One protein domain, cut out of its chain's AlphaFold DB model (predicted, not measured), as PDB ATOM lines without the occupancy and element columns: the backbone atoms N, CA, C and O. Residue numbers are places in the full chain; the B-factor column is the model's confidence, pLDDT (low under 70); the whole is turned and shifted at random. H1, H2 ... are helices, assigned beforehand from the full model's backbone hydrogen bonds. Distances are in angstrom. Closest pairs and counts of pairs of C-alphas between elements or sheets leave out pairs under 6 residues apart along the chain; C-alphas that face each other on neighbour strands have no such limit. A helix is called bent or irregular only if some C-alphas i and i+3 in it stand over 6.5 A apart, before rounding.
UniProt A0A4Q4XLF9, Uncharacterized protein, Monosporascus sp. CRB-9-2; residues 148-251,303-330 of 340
ATOM      1  N   LEU A 148      10.429  67.734  82.693       86.38
ATOM      2  CA  LEU A 148       9.818  66.417  82.477       86.38
ATOM      3  C   LEU A 148       9.963  65.447  83.657       86.38
ATOM      4  O   LEU A 148       9.229  64.461  83.727       86.38
ATOM      5  N   THR A 149      10.899  65.684  84.581       86.94
ATOM      6  CA  THR A 149      11.134  64.824  85.754       86.94
ATOM      7  C   THR A 149      10.644  65.420  87.076       86.94
ATOM      8  O   THR A 149      10.648  64.711  88.088       86.94
ATOM      9  N   SER A 150      10.186  66.676  87.109       86.69
ATOM     10  CA  SER A 150       9.731  67.352  88.334       86.69
ATOM     11  C   SER A 150       8.494  66.661  88.926       86.69
ATOM     12  O   SER A 150       8.495  66.305  90.111       86.69
ATOM     13  N   SER A 151       7.501  66.371  88.081       90.06
ATOM     14  CA  SER A 151       6.224  65.745  88.433       90.06
ATOM     15  C   SER A 151       6.394  64.345  89.034       90.06
ATOM     16  O   SER A 151       5.616  63.956  89.909       90.06
ATOM     17  N   SER A 152       7.462  63.613  88.673       90.06
ATOM     18  CA  SER A 152       7.789  62.280  89.221       90.06
ATOM     19  C   SER A 152       7.768  62.220  90.756       90.06
ATOM     20  O   SER A 152       7.426  61.189  91.335       90.06
ATOM     21  N   LYS A 153       8.058  63.339  91.440       88.62
ATOM     22  CA  LYS A 153       7.999  63.466  92.908       88.62
ATOM     23  C   LYS A 153       6.620  63.106  93.487       88.62
ATOM     24  O   LYS A 153       6.545  62.648  94.625       88.62
ATOM     25  N   ARG A 154       5.531  63.279  92.723       91.00
ATOM     26  CA  ARG A 154       4.156  62.949  93.143       91.00
ATOM     27  C   ARG A 154       3.800  61.465  92.981       91.00
ATOM     28  O   ARG A 154       2.870  61.010  93.645       91.00
ATOM     29  N   LEU A 155       4.547  60.702  92.168       92.69
ATOM     30  CA  LEU A 155       4.221  59.320  91.780       92.69
ATOM     31  C   LEU A 155       3.945  58.409  92.982       92.69
ATOM     32  O   LEU A 155       2.874  57.818  93.067       92.69
ATOM     33  N   VAL A 156       4.881  58.319  93.934       91.69
ATOM     34  CA  VAL A 156       4.759  57.436  95.114       91.69
ATOM     35  C   VAL A 156       3.490  57.750  95.908       91.69
ATOM     36  O   VAL A 156       2.728  56.850  96.253       91.69
ATOM     37  N   GLY A 157       3.224  59.039  96.144       91.81
ATOM     38  CA  GLY A 157       2.035  59.486  96.865       91.81
ATOM     39  C   GLY A 157       0.728  59.211  96.117       91.81
ATOM     40  O   GLY A 157      -0.283  58.957  96.767       91.81
ATOM     41  N   LEU A 158       0.737  59.254  94.780       92.31
ATOM     42  CA  LEU A 158      -0.417  58.882  93.961       92.31
ATOM     43  C   LEU A 158      -0.644  57.364  94.009       92.31
ATOM     44  O   LEU A 158      -1.732  56.934  94.383       92.31
ATOM     45  N   MET A 159       0.387  56.557  93.732       93.38
ATOM     46  CA  MET A 159       0.298  55.088  93.712       93.38
ATOM     47  C   MET A 159      -0.204  54.510  95.041       93.38
ATOM     48  O   MET A 159      -1.079  53.647  95.038       93.38
ATOM     49  N   SER A 160       0.290  55.002  96.183       92.25
ATOM     50  CA  SER A 160      -0.167  54.525  97.495       92.25
ATOM     51  C   SER A 160      -1.658  54.802  97.732       92.25
ATOM     52  O   SER A 160      -2.367  53.920  98.213       92.25
ATOM     53  N   ARG A 161      -2.164  55.981  97.332       91.56
ATOM     54  CA  ARG A 161      -3.602  56.314  97.409       91.56
ATOM     55  C   ARG A 161      -4.437  55.488  96.433       91.56
ATOM     56  O   ARG A 161      -5.527  55.049  96.786       91.56
ATOM     57  N   VAL A 162      -3.927  55.268  95.219       91.62
ATOM     58  CA  VAL A 162      -4.561  54.417  94.202       91.62
ATOM     59  C   VAL A 162      -4.721  52.989  94.718       91.62
ATOM     60  O   VAL A 162      -5.783  52.407  94.535       91.62
ATOM     61  N   LEU A 163      -3.728  52.442  95.424       91.62
ATOM     62  CA  LEU A 163      -3.830  51.117  96.039       91.62
ATOM     63  C   LEU A 163      -4.799  51.070  97.223       91.62
ATOM     64  O   LEU A 163      -5.633  50.168  97.278       91.62
ATOM     65  N   GLU A 164      -4.729  52.042  98.136       91.12
ATOM     66  CA  GLU A 164      -5.662  52.176  99.269       91.12
ATOM     67  C   GLU A 164      -7.123  52.213  98.791       91.12
ATOM     68  O   GLU A 164      -8.007  51.567  99.358       91.12
ATOM     69  N   LYS A 165      -7.370  52.947  97.702       89.62
ATOM     70  CA  LYS A 165      -8.701  53.178  97.144       89.62
ATOM     71  C   LYS A 165      -9.024  52.350  95.912       89.62
ATOM     72  O   LYS A 165     -10.051  52.609  95.292       89.62
ATOM     73  N   ALA A 166      -8.217  51.343  95.577       86.00
ATOM     74  CA  ALA A 166      -8.317  50.647  94.296       86.00
ATOM     75  C   ALA A 166      -9.751  50.192  94.006       86.00
ATOM     76  O   ALA A 166     -10.239  50.360  92.899       86.00
ATOM     77  N   ARG A 167     -10.459  49.656  95.014       87.38
ATOM     78  CA  ARG A 167     -11.862  49.188  94.929       87.38
ATOM     79  C   ARG A 167     -12.889  50.218  94.424       87.38
ATOM     80  O   ARG A 167     -14.002  49.823  94.107       87.38
ATOM     81  N   LEU A 168     -12.542  51.505  94.410       88.38
ATOM     82  CA  LEU A 168     -13.379  52.604  93.918       88.38
ATOM     83  C   LEU A 168     -13.125  52.925  92.435       88.38
ATOM     84  O   LEU A 168     -13.877  53.694  91.843       88.38
ATOM     85  N   LEU A 169     -12.073  52.354  91.841       88.00
ATOM     86  CA  LEU A 169     -11.815  52.423  90.407       88.00
ATOM     87  C   LEU A 169     -12.710  51.423  89.672       88.00
ATOM     88  O   LEU A 169     -12.897  50.290  90.119       88.00
ATOM     89  N   SER A 170     -13.240  51.836  88.524       87.56
ATOM     90  CA  SER A 170     -14.156  51.051  87.690       87.56
ATOM     91  C   SER A 170     -13.397  50.047  86.814       87.56
ATOM     92  O   SER A 170     -13.453  50.113  85.590       87.56
ATOM     93  N   LEU A 171     -12.655  49.140  87.453       88.81
ATOM     94  CA  LEU A 171     -11.809  48.135  86.808       88.81
ATOM     95  C   LEU A 171     -12.377  46.722  86.957       88.81
ATOM     96  O   LEU A 171     -13.150  46.429  87.874       88.81
ATOM     97  N   SER A 172     -11.967  45.817  86.064       90.81
ATOM     98  CA  SER A 172     -12.261  44.395  86.228       90.81
ATOM     99  C   SER A 172     -11.480  43.818  87.416       90.81
ATOM    100  O   SER A 172     -10.406  44.301  87.778       90.81
ATOM    101  N   LYS A 173     -11.980  42.725  88.007       91.00
ATOM    102  CA  LYS A 173     -11.294  42.026  89.110       91.00
ATOM    103  C   LYS A 173      -9.890  41.536  88.723       91.00
ATOM    104  O   LYS A 173      -9.020  41.438  89.589       91.00
ATOM    105  N   GLU A 174      -9.683  41.203  87.451       92.19
ATOM    106  CA  GLU A 174      -8.388  40.770  86.927       92.19
ATOM    107  C   GLU A 174      -7.409  41.946  86.857       92.19
ATOM    108  O   GLU A 174      -6.298  41.864  87.383       92.19
ATOM    109  N   ASP A 175      -7.853  43.070  86.301       91.94
ATOM    110  CA  ASP A 175      -7.032  44.268  86.110       91.94
ATOM    111  C   ASP A 175      -6.679  44.929  87.442       91.94
ATOM    112  O   ASP A 175      -5.527  45.301  87.671       91.94
ATOM    113  N   HIS A 176      -7.619  44.921  88.393       92.06
ATOM    114  CA  HIS A 176      -7.363  45.202  89.809       92.06
ATOM    115  C   HIS A 176      -6.178  44.417  90.355       92.06
ATOM    116  O   HIS A 176      -5.337  44.956  91.076       92.06
ATOM    117  N   GLN A 177      -6.130  43.120  90.053       92.88
ATOM    118  CA  GLN A 177      -5.109  42.228  90.573       92.88
ATOM    119  C   GLN A 177      -3.764  42.428  89.860       92.88
ATOM    120  O   GLN A 177      -2.734  42.397  90.539       92.88
ATOM    121  N   LYS A 178      -3.755  42.689  88.544       93.06
ATOM    122  CA  LYS A 178      -2.552  43.092  87.788       93.06
ATOM    123  C   LYS A 178      -1.961  44.384  88.365       93.06
ATOM    124  O   LYS A 178      -0.828  44.374  88.856       93.06
ATOM    125  N   LEU A 179      -2.763  45.450  88.409       93.88
ATOM    126  CA  LEU A 179      -2.380  46.777  88.901       93.88
ATOM    127  C   LEU A 179      -1.894  46.734  90.354       93.88
ATOM    128  O   LEU A 179      -0.846  47.299  90.681       93.88
ATOM    129  N   SER A 180      -2.622  46.028  91.228       94.00
ATOM    130  CA  SER A 180      -2.274  45.904  92.646       94.00
ATOM    131  C   SER A 180      -0.934  45.193  92.856       94.00
ATOM    132  O   SER A 180      -0.097  45.673  93.627       94.00
ATOM    133  N   ARG A 181      -0.690  44.090  92.133       94.06
ATOM    134  CA  ARG A 181       0.579  43.345  92.194       94.06
ATOM    135  C   ARG A 181       1.750  44.194  91.700       94.06
ATOM    136  O   ARG A 181       2.725  44.337  92.437       94.06
ATOM    137  N   ALA A 182       1.645  44.780  90.505       93.88
ATOM    138  CA  ALA A 182       2.721  45.562  89.892       93.88
ATOM    139  C   ALA A 182       3.103  46.785  90.749       93.88
ATOM    140  O   ALA A 182       4.263  46.947  91.140       93.88
ATOM    141  N   SER A 183       2.112  47.584  91.157       92.81
ATOM    142  CA  SER A 183       2.338  48.792  91.963       92.81
ATOM    143  C   SER A 183       2.926  48.476  93.345       92.81
ATOM    144  O   SER A 183       3.822  49.180  93.814       92.81
ATOM    145  N   SER A 184       2.487  47.385  93.989       92.00
ATOM    146  CA  SER A 184       3.023  46.956  95.293       92.00
ATOM    147  C   SER A 184       4.499  46.548  95.227       92.00
ATOM    148  O   SER A 184       5.241  46.757  96.188       92.00
ATOM    149  N   VAL A 185       4.942  45.960  94.109       91.19
ATOM    150  CA  VAL A 185       6.357  45.618  93.891       91.19
ATOM    151  C   VAL A 185       7.197  46.886  93.735       91.19
ATOM    152  O   VAL A 185       8.270  46.977  94.335       91.19
ATOM    153  N   ILE A 186       6.705  47.876  92.986       89.38
ATOM    154  CA  ILE A 186       7.421  49.138  92.757       89.38
ATOM    155  C   ILE A 186       7.518  49.967  94.027       89.38
ATOM    156  O   ILE A 186       8.619  50.404  94.342       89.38
ATOM    157  N   LEU A 187       6.426  50.153  94.778       89.69
ATOM    158  CA  LEU A 187       6.456  50.931  96.024       89.69
ATOM    159  C   LEU A 187       7.547  50.413  96.968       89.69
ATOM    160  O   LEU A 187       8.434  51.173  97.345       89.69
ATOM    161  N   ARG A 188       7.588  49.096  97.207       87.75
ATOM    162  CA  ARG A 188       8.642  48.455  98.013       87.75
ATOM    163  C   ARG A 188      10.051  48.672  97.446       87.75
ATOM    164  O   ARG A 188      11.003  48.789  98.214       87.75
ATOM    165  N   ARG A 189      10.217  48.701  96.116       85.88
ATOM    166  CA  ARG A 189      11.517  48.943  95.461       85.88
ATOM    167  C   ARG A 189      11.942  50.412  95.534       85.88
ATOM    168  O   ARG A 189      13.120  50.652  95.772       85.88
ATOM    169  N   ILE A 190      11.030  51.371  95.385       82.69
ATOM    170  CA  ILE A 190      11.325  52.807  95.519       82.69
ATOM    171  C   ILE A 190      11.607  53.156  96.988       82.69
ATOM    172  O   ILE A 190      12.582  53.840  97.282       82.69
ATOM    173  N   GLU A 191      10.814  52.633  97.928       79.62
ATOM    174  CA  GLU A 191      11.016  52.851  99.366       79.62
ATOM    175  C   GLU A 191      12.352  52.296  99.869       79.62
ATOM    176  O   GLU A 191      12.982  52.929 100.715       79.62
ATOM    177  N   LYS A 192      12.793  51.145  99.340       78.44
ATOM    178  CA  LYS A 192      14.061  50.505  99.717       78.44
ATOM    179  C   LYS A 192      15.298  51.154  99.081       78.44
ATOM    180  O   LYS A 192      16.371  51.068  99.665       78.44
ATOM    181  N   ASN A 193      15.173  51.768  97.902       67.44
ATOM    182  CA  ASN A 193      16.307  52.274  97.116       67.44
ATOM    183  C   ASN A 193      16.196  53.792  96.869       67.44
ATOM    184  O   ASN A 193      16.291  54.243  95.729       67.44
ATOM    185  N   ARG A 194      15.963  54.580  97.929       64.06
ATOM    186  CA  ARG A 194      15.723  56.035  97.825       64.06
ATOM    187  C   ARG A 194      16.865  56.810  97.157       64.06
ATOM    188  O   ARG A 194      16.588  57.776  96.450       64.06
ATOM    189  N   ASP A 195      18.102  56.352  97.344       53.44
ATOM    190  CA  ASP A 195      19.314  57.105  96.986       53.44
ATOM    191  C   ASP A 195      20.107  56.491  95.816       53.44
ATOM    192  O   ASP A 195      21.058  57.090  95.322       53.44
ATOM    193  N   THR A 196      19.731  55.299  95.337       58.31
ATOM    194  CA  THR A 196      20.405  54.620  94.212       58.31
ATOM    195  C   THR A 196      19.404  53.834  93.371       58.31
ATOM    196  O   THR A 196      18.993  52.727  93.721       58.31
ATOM    197  N   PHE A 197      19.016  54.388  92.221       64.75
ATOM    198  CA  PHE A 197      18.114  53.704  91.295       64.75
ATOM    199  C   PHE A 197      18.806  52.516  90.617       64.75
ATOM    200  O   PHE A 197      19.546  52.650  89.650       64.75
ATOM    201  N   ASN A 198      18.539  51.326  91.149       69.88
ATOM    202  CA  ASN A 198      18.986  50.053  90.599       69.88
ATOM    203  C   ASN A 198      18.142  49.669  89.362       69.88
ATOM    204  O   ASN A 198      16.927  49.884  89.352       69.88
ATOM    205  N   HIS A 199      18.756  49.020  88.368       75.75
ATOM    206  CA  HIS A 199      18.093  48.399  87.209       75.75
ATOM    207  C   HIS A 199      16.829  47.593  87.584       75.75
ATOM    208  O   HIS A 199      15.818  47.657  86.889       75.75
ATOM    209  N   HIS A 200      16.813  46.903  88.731       80.62
ATOM    210  CA  HIS A 200      15.615  46.213  89.220       80.62
ATOM    211  C   HIS A 200      14.426  47.144  89.518       80.62
ATOM    212  O   HIS A 200      13.277  46.746  89.320       80.62
ATOM    213  N   ALA A 201      14.657  48.364  90.010       83.31
ATOM    214  CA  ALA A 201      13.587  49.343  90.195       83.31
ATOM    215  C   ALA A 201      13.063  49.828  88.834       83.31
ATOM    216  O   ALA A 201      11.851  49.882  88.646       83.31
ATOM    217  N   PHE A 202      13.964  50.081  87.875       85.56
ATOM    218  CA  PHE A 202      13.603  50.467  86.508       85.56
ATOM    219  C   PHE A 202      12.755  49.398  85.803       85.56
ATOM    220  O   PHE A 202      11.657  49.700  85.351       85.56
ATOM    221  N   ASN A 203      13.207  48.141  85.786       87.50
ATOM    222  CA  ASN A 203      12.486  47.028  85.157       87.50
ATOM    223  C   ASN A 203      11.084  46.836  85.777       87.50
ATOM    224  O   ASN A 203      10.108  46.628  85.065       87.50
ATOM    225  N   SER A 204      10.932  47.015  87.096       90.88
ATOM    226  CA  SER A 204       9.588  47.021  87.689       90.88
ATOM    227  C   SER A 204       8.734  48.205  87.237       90.88
ATOM    228  O   SER A 204       7.555  47.992  86.986       90.88
ATOM    229  N   MET A 205       9.286  49.418  87.106       92.06
ATOM    230  CA  MET A 205       8.535  50.553  86.550       92.06
ATOM    231  C   MET A 205       8.100  50.290  85.105       92.06
ATOM    232  O   MET A 205       6.940  50.521  84.791       92.06
ATOM    233  N   TYR A 206       8.973  49.713  84.276       92.19
ATOM    234  CA  TYR A 206       8.634  49.266  82.923       92.19
ATOM    235  C   TYR A 206       7.448  48.276  82.922       92.19
ATOM    236  O   TYR A 206       6.457  48.509  82.240       92.19
ATOM    237  N   GLN A 207       7.472  47.247  83.780       93.81
ATOM    238  CA  GLN A 207       6.368  46.277  83.907       93.81
ATOM    239  C   GLN A 207       5.033  46.907  84.346       93.81
ATOM    240  O   GLN A 207       3.969  46.406  83.992       93.81
ATOM    241  N   LEU A 208       5.053  47.983  85.143       95.00
ATOM    242  CA  LEU A 208       3.825  48.716  85.470       95.00
ATOM    243  C   LEU A 208       3.388  49.640  84.332       95.00
ATOM    244  O   LEU A 208       2.191  49.841  84.188       95.00
ATOM    245  N   ASP A 209       4.302  50.190  83.533       94.50
ATOM    246  CA  ASP A 209       3.932  50.972  82.351       94.50
ATOM    247  C   ASP A 209       3.196  50.103  81.319       94.50
ATOM    248  O   ASP A 209       2.164  50.535  80.814       94.50
ATOM    249  N   GLU A 210       3.641  48.858  81.109       92.88
ATOM    250  CA  GLU A 210       2.915  47.845  80.320       92.88
ATOM    251  C   GLU A 210       1.534  47.534  80.933       92.88
ATOM    252  O   GLU A 210       0.515  47.607  80.253       92.88
ATOM    253  N   VAL A 211       1.453  47.277  82.246       93.56
ATOM    254  CA  VAL A 211       0.158  47.030  82.916       93.56
ATOM    255  C   VAL A 211      -0.775  48.248  82.853       93.56
ATOM    256  O   VAL A 211      -1.985  48.072  82.769       93.56
ATOM    257  N   LEU A 212      -0.260  49.477  82.904       92.75
ATOM    258  CA  LEU A 212      -1.063  50.701  82.789       92.75
ATOM    259  C   LEU A 212      -1.462  51.020  81.343       92.75
ATOM    260  O   LEU A 212      -2.444  51.732  81.145       92.75
ATOM    261  N   GLU A 213      -0.734  50.510  80.350       90.50
ATOM    262  CA  GLU A 213      -1.157  50.496  78.947       90.50
ATOM    263  C   GLU A 213      -2.340  49.542  78.748       90.50
ATOM    264  O   GLU A 213      -3.378  49.960  78.239       90.50
ATOM    265  N   ASP A 214      -2.221  48.306  79.239       87.25
ATOM    266  CA  ASP A 214      -3.258  47.270  79.132       87.25
ATOM    267  C   ASP A 214      -4.546  47.625  79.898       87.25
ATOM    268  O   ASP A 214      -5.653  47.383  79.417       87.25
ATOM    269  N   VAL A 215      -4.408  48.175  81.111       85.50
ATOM    270  CA  VAL A 215      -5.520  48.520  82.025       85.50
ATOM    271  C   VAL A 215      -6.051  49.945  81.787       85.50
ATOM    272  O   VAL A 215      -7.025  50.363  82.417       85.50
ATOM    273  N   GLY A 216      -5.411  50.702  80.891       76.69
ATOM    274  CA  GLY A 216      -5.810  52.051  80.501       76.69
ATOM    275  C   GLY A 216      -7.112  52.090  79.698       76.69
ATOM    276  O   GLY A 216      -7.929  51.169  79.710       76.69
ATOM    277  N   SER A 217      -7.327  53.175  78.961       68.62
ATOM    278  CA  SER A 217      -8.624  53.444  78.322       68.62
ATOM    279  C   SER A 217      -8.932  52.572  77.091       68.62
ATOM    280  O   SER A 217      -9.953  52.761  76.424       68.62
ATOM    281  N   GLY A 218      -8.059  51.615  76.772       65.12
ATOM    282  CA  GLY A 218      -8.133  50.788  75.573       65.12
ATOM    283  C   GLY A 218      -7.784  51.549  74.282       65.12
ATOM    284  O   GLY A 218      -7.582  52.768  74.285       65.12
ATOM    285  N   PRO A 219      -7.730  50.846  73.135       56.41
ATOM    286  CA  PRO A 219      -7.230  51.410  71.878       56.41
ATOM    287  C   PRO A 219      -8.046  52.607  71.363       56.41
ATOM    288  O   PRO A 219      -7.487  53.503  70.737       56.41
ATOM    289  N   ASN A 220      -9.345  52.670  71.674       55.97
ATOM    290  CA  ASN A 220     -10.242  53.738  71.213       55.97
ATOM    291  C   ASN A 220     -10.058  55.075  71.958       55.97
ATOM    292  O   ASN A 220     -10.647  56.076  71.564       55.97
ATOM    293  N   HIS A 221      -9.261  55.107  73.030       72.56
ATOM    294  CA  HIS A 221      -9.089  56.282  73.888       72.56
ATOM    295  C   HIS A 221      -7.614  56.660  74.118       72.56
ATOM    296  O   HIS A 221      -7.323  57.489  74.979       72.56
ATOM    297  N   LEU A 222      -6.684  56.147  73.299       75.62
ATOM    298  CA  LEU A 222      -5.260  56.541  73.299       75.62
ATOM    299  C   LEU A 222      -5.060  58.064  73.316       75.62
ATOM    300  O   LEU A 222      -4.162  58.587  73.972       75.62
ATOM    301  N   VAL A 223      -5.927  58.783  72.606       81.69
ATOM    302  CA  VAL A 223      -5.952  60.245  72.543       81.69
ATOM    303  C   VAL A 223      -6.267  60.869  73.911       81.69
ATOM    304  O   VAL A 223      -5.609  61.816  74.331       81.69
ATOM    305  N   THR A 224      -7.235  60.308  74.640       86.31
ATOM    306  CA  THR A 224      -7.608  60.758  75.989       86.31
ATOM    307  C   THR A 224      -6.440  60.564  76.959       86.31
ATOM    308  O   THR A 224      -6.056  61.512  77.645       86.31
ATOM    309  N   ASP A 225      -5.810  59.385  76.940       88.44
ATOM    310  CA  ASP A 225      -4.661  59.067  77.797       88.44
ATOM    311  C   ASP A 225      -3.460  59.982  77.509       88.44
ATOM    312  O   ASP A 225      -2.820  60.471  78.443       88.44
ATOM    313  N   ARG A 226      -3.193  60.293  76.230       88.62
ATOM    314  CA  ARG A 226      -2.174  61.279  75.826       88.62
ATOM    315  C   ARG A 226      -2.470  62.667  76.384       88.62
ATOM    316  O   ARG A 226      -1.577  63.265  76.974       88.62
ATOM    317  N   VAL A 227      -3.692  63.178  76.231       91.00
ATOM    318  CA  VAL A 227      -4.050  64.524  76.715       91.00
ATOM    319  C   VAL A 227      -3.922  64.628  78.233       91.00
ATOM    320  O   VAL A 227      -3.309  65.570  78.735       91.00
ATOM    321  N   ILE A 228      -4.444  63.646  78.972       93.06
ATOM    322  CA  ILE A 228      -4.309  63.598  80.434       93.06
ATOM    323  C   ILE A 228      -2.834  63.525  80.824       93.06
ATOM    324  O   ILE A 228      -2.410  64.221  81.745       93.06
ATOM    325  N   GLY A 229      -2.044  62.709  80.124       94.12
ATOM    326  CA  GLY A 229      -0.618  62.566  80.379       94.12
ATOM    327  C   GLY A 229       0.174  63.847  80.147       94.12
ATOM    328  O   GLY A 229       0.968  64.237  81.000       94.12
ATOM    329  N   ILE A 230      -0.110  64.548  79.050       93.88
ATOM    330  CA  ILE A 230       0.468  65.856  78.735       93.88
ATOM    331  C   ILE A 230       0.130  66.868  79.827       93.88
ATOM    332  O   ILE A 230       1.037  67.497  80.364       93.88
ATOM    333  N   LEU A 231      -1.141  66.991  80.216       94.50
ATOM    334  CA  LEU A 231      -1.549  67.909  81.283       94.50
ATOM    335  C   LEU A 231      -0.933  67.529  82.640       94.50
ATOM    336  O   LEU A 231      -0.517  68.404  83.386       94.50
ATOM    337  N   CYS A 232      -0.791  66.236  82.941       94.88
ATOM    338  CA  CYS A 232      -0.144  65.730  84.157       94.88
ATOM    339  C   CYS A 232       1.355  66.097  84.253       94.88
ATOM    340  O   CYS A 232       1.912  66.178  85.350       94.88
ATOM    341  N   LEU A 233       2.016  66.300  83.109       93.31
ATOM    342  CA  LEU A 233       3.434  66.659  83.015       93.31
ATOM    343  C   LEU A 233       3.662  68.166  82.824       93.31
ATOM    344  O   LEU A 233       4.664  68.684  83.302       93.31
ATOM    345  N   ALA A 234       2.751  68.856  82.135       92.06
ATOM    346  CA  ALA A 234       2.895  70.254  81.730       92.06
ATOM    347  C   ALA A 234       2.023  71.244  82.523       92.06
ATOM    348  O   ALA A 234       2.132  72.446  82.302       92.06
ATOM    349  N   ASN A 235       1.146  70.785  83.420       92.38
ATOM    350  CA  ASN A 235       0.254  71.656  84.182       92.38
ATOM    351  C   ASN A 235       0.157  71.214  85.656       92.38
ATOM    352  O   ASN A 235      -0.529  70.249  86.000       92.38
ATOM    353  N   ASP A 236       0.843  71.946  86.539       89.19
ATOM    354  CA  ASP A 236       0.894  71.642  87.977       89.19
ATOM    355  C   ASP A 236      -0.476  71.754  88.670       89.19
ATOM    356  O   ASP A 236      -0.753  70.998  89.603       89.19
ATOM    357  N   GLU A 237      -1.359  72.649  88.211       90.75
ATOM    358  CA  GLU A 237      -2.714  72.785  88.759       90.75
ATOM    359  C   GLU A 237      -3.574  71.557  88.431       90.75
ATOM    360  O   GLU A 237      -4.251  71.022  89.311       90.75
ATOM    361  N   PHE A 238      -3.483  71.041  87.201       92.69
ATOM    362  CA  PHE A 238      -4.123  69.786  86.816       92.69
ATOM    363  C   PHE A 238      -3.571  68.599  87.618       92.69
ATOM    364  O   PHE A 238      -4.339  67.785  88.134       92.69
ATOM    365  N   LEU A 239      -2.247  68.509  87.781       92.88
ATOM    366  CA  LEU A 239      -1.606  67.461  88.580       92.88
ATOM    367  C   LEU A 239      -2.054  67.498  90.054       92.88
ATOM    368  O   LEU A 239      -2.362  66.454  90.639       92.88
ATOM    369  N   GLU A 240      -2.128  68.684  90.659       90.69
ATOM    370  CA  GLU A 240      -2.638  68.850  92.022       90.69
ATOM    371  C   GLU A 240      -4.135  68.502  92.098       90.69
ATOM    372  O   GLU A 240      -4.542  67.790  93.019       90.69
ATOM    373  N   LEU A 241      -4.948  68.873  91.100       90.50
ATOM    374  CA  LEU A 241      -6.351  68.453  91.016       90.50
ATOM    375  C   LEU A 241      -6.491  66.926  90.977       90.50
ATOM    376  O   LEU A 241      -7.327  66.381  91.702       90.50
ATOM    377  N   VAL A 242      -5.687  66.211  90.184       91.94
ATOM    378  CA  VAL A 242      -5.715  64.736  90.134       91.94
ATOM    379  C   VAL A 242      -5.330  64.143  91.492       91.94
ATOM    380  O   VAL A 242      -5.961  63.190  91.969       91.94
ATOM    381  N   TYR A 243      -4.346  64.735  92.171       90.38
ATOM    382  CA  TYR A 243      -3.925  64.308  93.504       90.38
ATOM    383  C   TYR A 243      -5.031  64.507  94.561       90.38
ATOM    384  O   TYR A 243      -5.326  63.584  95.331       90.38
ATOM    385  N   GLN A 244      -5.699  65.667  94.566       88.25
ATOM    386  CA  GLN A 244      -6.833  65.948  95.455       88.25
ATOM    387  C   GLN A 244      -8.069  65.105  95.109       88.25
ATOM    388  O   GLN A 244      -8.743  64.606  96.011       88.25
ATOM    389  N   SER A 245      -8.335  64.857  93.824       86.81
ATOM    390  CA  SER A 245      -9.421  63.978  93.366       86.81
ATOM    391  C   SER A 245      -9.205  62.550  93.862       86.81
ATOM    392  O   SER A 245     -10.089  61.968  94.485       86.81
ATOM    393  N   THR A 246      -7.985  62.017  93.736       88.44
ATOM    394  CA  THR A 246      -7.630  60.701  94.295       88.44
ATOM    395  C   THR A 246      -7.781  60.688  95.826       88.44
ATOM    396  O   THR A 246      -8.362  59.761  96.403       88.44
ATOM    397  N   ARG A 247      -7.338  61.751  96.518       85.19
ATOM    398  CA  ARG A 247      -7.525  61.913  97.973       85.19
ATOM    399  C   ARG A 247      -8.998  61.920  98.388       85.19
ATOM    400  O   ARG A 247      -9.310  61.342  99.428       85.19
ATOM    401  N   ASN A 248      -9.890  62.489  97.584       83.56
ATOM    402  CA  ASN A 248     -11.308  62.665  97.915       83.56
ATOM    403  C   ASN A 248     -12.242  61.637  97.254       83.56
ATOM    404  O   ASN A 248     -13.425  61.632  97.562       83.56
ATOM    405  N   LEU A 249     -11.715  60.728  96.425       83.06
ATOM    406  CA  LEU A 249     -12.463  59.646  95.775       83.06
ATOM    407  C   LEU A 249     -13.313  58.846  96.784       83.06
ATOM    408  O   LEU A 249     -12.761  58.238  97.711       83.06
ATOM    409  N   THR A 250     -14.630  58.845  96.586       80.75
ATOM    410  CA  THR A 250     -15.639  58.104  97.364       80.75
ATOM    411  C   THR A 250     -16.545  57.282  96.443       80.75
ATOM    412  O   THR A 250     -16.603  57.507  95.230       80.75
ATOM    413  N   GLU A 251     -17.270  56.317  97.015       67.94
ATOM    414  CA  GLU A 251     -18.325  55.586  96.303       67.94
ATOM    415  C   GLU A 251     -19.363  56.583  95.754       67.94
ATOM    416  O   GLU A 251     -19.826  57.464  96.476       67.94
ATOM    417  N   VAL A 303      -8.550  59.016  84.090       91.50
ATOM    418  CA  VAL A 303      -7.692  60.144  84.493       91.50
ATOM    419  C   VAL A 303      -6.617  59.721  85.488       91.50
ATOM    420  O   VAL A 303      -5.441  60.015  85.284       91.50
ATOM    421  N   ILE A 304      -6.988  58.970  86.523       92.69
ATOM    422  CA  ILE A 304      -6.048  58.487  87.539       92.69
ATOM    423  C   ILE A 304      -4.976  57.573  86.922       92.69
ATOM    424  O   ILE A 304      -3.796  57.724  87.248       92.69
ATOM    425  N   LEU A 305      -5.351  56.654  86.024       93.25
ATOM    426  CA  LEU A 305      -4.415  55.708  85.409       93.25
ATOM    427  C   LEU A 305      -3.487  56.376  84.388       93.25
ATOM    428  O   LEU A 305      -2.275  56.181  84.467       93.25
ATOM    429  N   ALA A 306      -4.011  57.222  83.495       93.88
ATOM    430  CA  ALA A 306      -3.203  57.955  82.520       93.88
ATOM    431  C   ALA A 306      -2.237  58.946  83.197       93.88
ATOM    432  O   ALA A 306      -1.061  59.038  82.821       93.88
ATOM    433  N   SER A 307      -2.678  59.626  84.265       95.38
ATOM    434  CA  SER A 307      -1.794  60.434  85.110       95.38
ATOM    435  C   SER A 307      -0.720  59.583  85.786       95.38
ATOM    436  O   SER A 307       0.458  59.926  85.706       95.38
ATOM    437  N   MET A 308      -1.084  58.455  86.409       95.31
ATOM    438  CA  MET A 308      -0.135  57.548  87.065       95.31
ATOM    439  C   MET A 308       0.911  57.003  86.083       95.31
ATOM    440  O   MET A 308       2.098  57.013  86.409       95.31
ATOM    441  N   ARG A 309       0.501  56.621  84.869       95.25
ATOM    442  CA  ARG A 309       1.388  56.170  83.787       95.25
ATOM    443  C   ARG A 309       2.361  57.264  83.349       95.25
ATOM    444  O   ARG A 309       3.554  57.023  83.195       95.25
ATOM    445  N   SER A 310       1.887  58.498  83.228       95.50
ATOM    446  CA  SER A 310       2.722  59.625  82.795       95.50
ATOM    447  C   SER A 310       3.734  60.040  83.867       95.50
ATOM    448  O   SER A 310       4.905  60.265  83.564       95.50
ATOM    449  N   LEU A 311       3.340  60.024  85.147       95.56
ATOM    450  CA  LEU A 311       4.266  60.201  86.273       95.56
ATOM    451  C   LEU A 311       5.277  59.049  86.398       95.56
ATOM    452  O   LEU A 311       6.409  59.267  86.834       95.56
ATOM    453  N   LEU A 312       4.889  57.832  86.008       94.94
ATOM    454  CA  LEU A 312       5.773  56.671  85.946       94.94
ATOM    455  C   LEU A 312       6.820  56.836  84.841       94.94
ATOM    456  O   LEU A 312       8.004  56.695  85.127       94.94
ATOM    457  N   ARG A 313       6.421  57.253  83.632       93.44
ATOM    458  CA  ARG A 313       7.342  57.592  82.530       93.44
ATOM    459  C   ARG A 313       8.260  58.773  82.878       93.44
ATOM    460  O   ARG A 313       9.451  58.726  82.586       93.44
ATOM    461  N   SER A 314       7.757  59.776  83.600       92.69
ATOM    462  CA  SER A 314       8.557  60.862  84.199       92.69
ATOM    463  C   SER A 314       9.615  60.341  85.183       92.69
ATOM    464  O   SER A 314      10.779  60.743  85.123       92.69
ATOM    465  N   MET A 315       9.255  59.390  86.054       90.31
ATOM    466  CA  MET A 315      10.223  58.721  86.932       90.31
ATOM    467  C   MET A 315      11.211  57.866  86.129       90.31
ATOM    468  O   MET A 315      12.410  57.935  86.376       90.31
ATOM    469  N   MET A 316      10.754  57.121  85.122       88.75
ATOM    470  CA  MET A 316      11.624  56.344  84.238       88.75
ATOM    471  C   MET A 316      12.615  57.239  83.493       88.75
ATOM    472  O   MET A 316      13.768  56.847  83.389       88.75
ATOM    473  N   LEU A 317      12.258  58.455  83.065       85.81
ATOM    474  CA  LEU A 317      13.203  59.432  82.494       85.81
ATOM    475  C   LEU A 317      14.183  59.993  83.538       85.81
ATOM    476  O   LEU A 317      15.349  60.241  83.236       85.81
ATOM    477  N   ARG A 318      13.738  60.170  84.787       81.94
ATOM    478  CA  ARG A 318      14.605  60.589  85.898       81.94
ATOM    479  C   ARG A 318      15.656  59.531  86.243       81.94
ATOM    480  O   ARG A 318      16.790  59.880  86.555       81.94
ATOM    481  N   CYS A 319      15.261  58.262  86.200       77.00
ATOM    482  CA  CYS A 319      16.115  57.099  86.439       77.00
ATOM    483  C   CYS A 319      16.876  56.663  85.190       77.00
ATOM    484  O   CYS A 319      17.893  55.981  85.300       77.00
ATOM    485  N   SER A 320      16.377  57.036  84.011       69.81
ATOM    486  CA  SER A 320      17.104  56.875  82.770       69.81
ATOM    487  C   SER A 320      18.369  57.650  82.938       69.81
ATOM    488  O   SER A 320      18.366  58.859  83.217       69.81
ATOM    489  N   LEU A 321      19.457  56.942  82.684       54.50
ATOM    490  CA  LEU A 321      20.674  57.654  82.476       54.50
ATOM    491  C   LEU A 321      20.460  58.660  81.332       54.50
ATOM    492  O   LEU A 321      21.156  59.636  81.464       54.50
ATOM    493  N   ASP A 322      19.520  58.482  80.350       50.47
ATOM    494  CA  ASP A 322      19.279  59.164  79.015       50.47
ATOM    495  C   ASP A 322      18.256  60.314  78.806       50.47
ATOM    496  O   ASP A 322      17.521  60.714  79.711       50.47
ATOM    497  N   ALA A 323      18.312  60.828  77.559       49.50
ATOM    498  CA  ALA A 323      17.398  61.662  76.776       49.50
ATOM    499  C   ALA A 323      17.710  61.708  75.242       49.50
ATOM    500  O   ALA A 323      16.938  62.334  74.530       49.50
ATOM    501  N   GLY A 324      18.766  61.089  74.690       45.62
ATOM    502  CA  GLY A 324      19.064  61.103  73.242       45.62
ATOM    503  C   GLY A 324      17.866  60.693  72.366       45.62
ATOM    504  O   GLY A 324      17.392  61.520  71.592       45.62
ATOM    505  N   PRO A 325      17.245  59.520  72.601       55.19
ATOM    506  CA  PRO A 325      16.026  59.106  71.899       55.19
ATOM    507  C   PRO A 325      14.803  60.015  72.124       55.19
ATOM    508  O   PRO A 325      13.871  60.005  71.326       55.19
ATOM    509  N   LEU A 326      14.775  60.792  73.214       55.31
ATOM    510  CA  LEU A 326      13.737  61.800  73.456       55.31
ATOM    511  C   LEU A 326      13.990  63.059  72.613       55.31
ATOM    512  O   LEU A 326      13.037  63.673  72.146       55.31
ATOM    513  N   LEU A 327      15.259  63.428  72.412       56.53
ATOM    514  CA  LEU A 327      15.654  64.505  71.510       56.53
ATOM    515  C   LEU A 327      15.434  64.098  70.049       56.53
ATOM    516  O   LEU A 327      14.895  64.900  69.302       56.53
ATOM    517  N   ASP A 328      15.725  62.857  69.654       55.62
ATOM    518  CA  ASP A 328      15.471  62.370  68.288       55.62
ATOM    519  C   ASP A 328      13.974  62.449  67.910       55.62
ATOM    520  O   ASP A 328      13.635  62.873  66.810       55.62
ATOM    521  N   LEU A 329      13.061  62.157  68.851       56.56
ATOM    522  CA  LEU A 329      11.603  62.336  68.675       56.56
ATOM    523  C   LEU A 329      11.154  63.805  68.519       56.56
ATOM    524  O   LEU A 329       9.983  64.067  68.238       56.56
ATOM    525  N   VAL A 330      12.059  64.753  68.754       54.25
ATOM    526  CA  VAL A 330      11.809  66.198  68.814       54.25
ATOM    527  C   VAL A 330      12.605  66.958  67.736       54.25
ATOM    528  O   VAL A 330      12.148  67.997  67.268       54.25
TER     529      VAL A 330
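What this domain is: This is residues 148 to 251 and 303 to 330 of the 340 residues of an uncharacterized protein of Monosporascus sp. CRB-9-2 (UniProt A0A4Q4XLF9). Look for a compact cluster of helices built round H6, which runs through the core with H1, H3, H4 and H5 about it; the longest helix, H2, folds into a hairpin with H3 and also packs on H1. At one end of the long axis the short H7 lies off this cluster, touching no helix. You will find 132 residues printed, with seven named helices, H1 to H7 in order, and no named strand: the class is all helix. The radius of gyration of the C-alphas is 14.3 A, and they span 43 by 32 by 27 A.

Where its parts are: Find C-alpha 173 at (-11.294, 42.026, 89.110); from there H2 runs 28.8 A to residue 192. H3 follows at residues 199 to 214, 22.9 A long. Go back to C-alpha 148 at (9.818, 66.417, 82.477), where H1 begins; it runs 26.9 A to residue 164, with a kink of 40 degrees near residue 155. H1 is irregular, C-alphas 153 and 156 being 7.2 A apart, and so is H4, residues 219 to 234, 23.6 A long, with C-alphas 220 and 223 at 7.9 A. H5 holds residues 236 to 248, H6 residues 303 to 319 over 24.1 A, and H7 residues 324 to 330, ending at C-alpha 330 at (11.809, 66.198, 68.814).

How they stand to each other: Start at H2: it forms a helical hairpin with H3, at a shallow tilt of 23 degrees, and their closest C-alphas, Ala 182 and Leu 208, are 5.5 A apart. H3 touches H6, closest at the C-alphas of Asp 209 and Arg 309, 6.0 A. H1 touches H6 at a steep tilt of 50 degrees, closest at the C-alphas of Ser 152 and Met 315, 4.9 A. H4 touches H6 at a steep tilt of 59 degrees, closest at the C-alphas of Gly 229 and Ser 310, 5.1 A. H5 touches H1 at a shallow tilt of 8 degrees, the same way, closest at the C-alphas of Leu 158 and Tyr 243, 6.5 A. Every O i to N i+4 pair is within hydrogen-bond range in H2, H3, H5 and H6, against 10 of 12 in H4, 2 of 3 in H7 and 6 of 13 in H1, where 11 of 14 O i to N i+3 pairs are.

The domain as a whole: The C-alphas farthest apart are those of Glu 251 and Asp 328, 44.4 A. Residues 252 to 302 are not printed, and C-alphas 251 and 303 are 16.5 A apart across this cut. Of the links printed whole, none is long. The pLDDT is under 70 at residues 193 to 198, 217 to 220, 251 and 320 to 330.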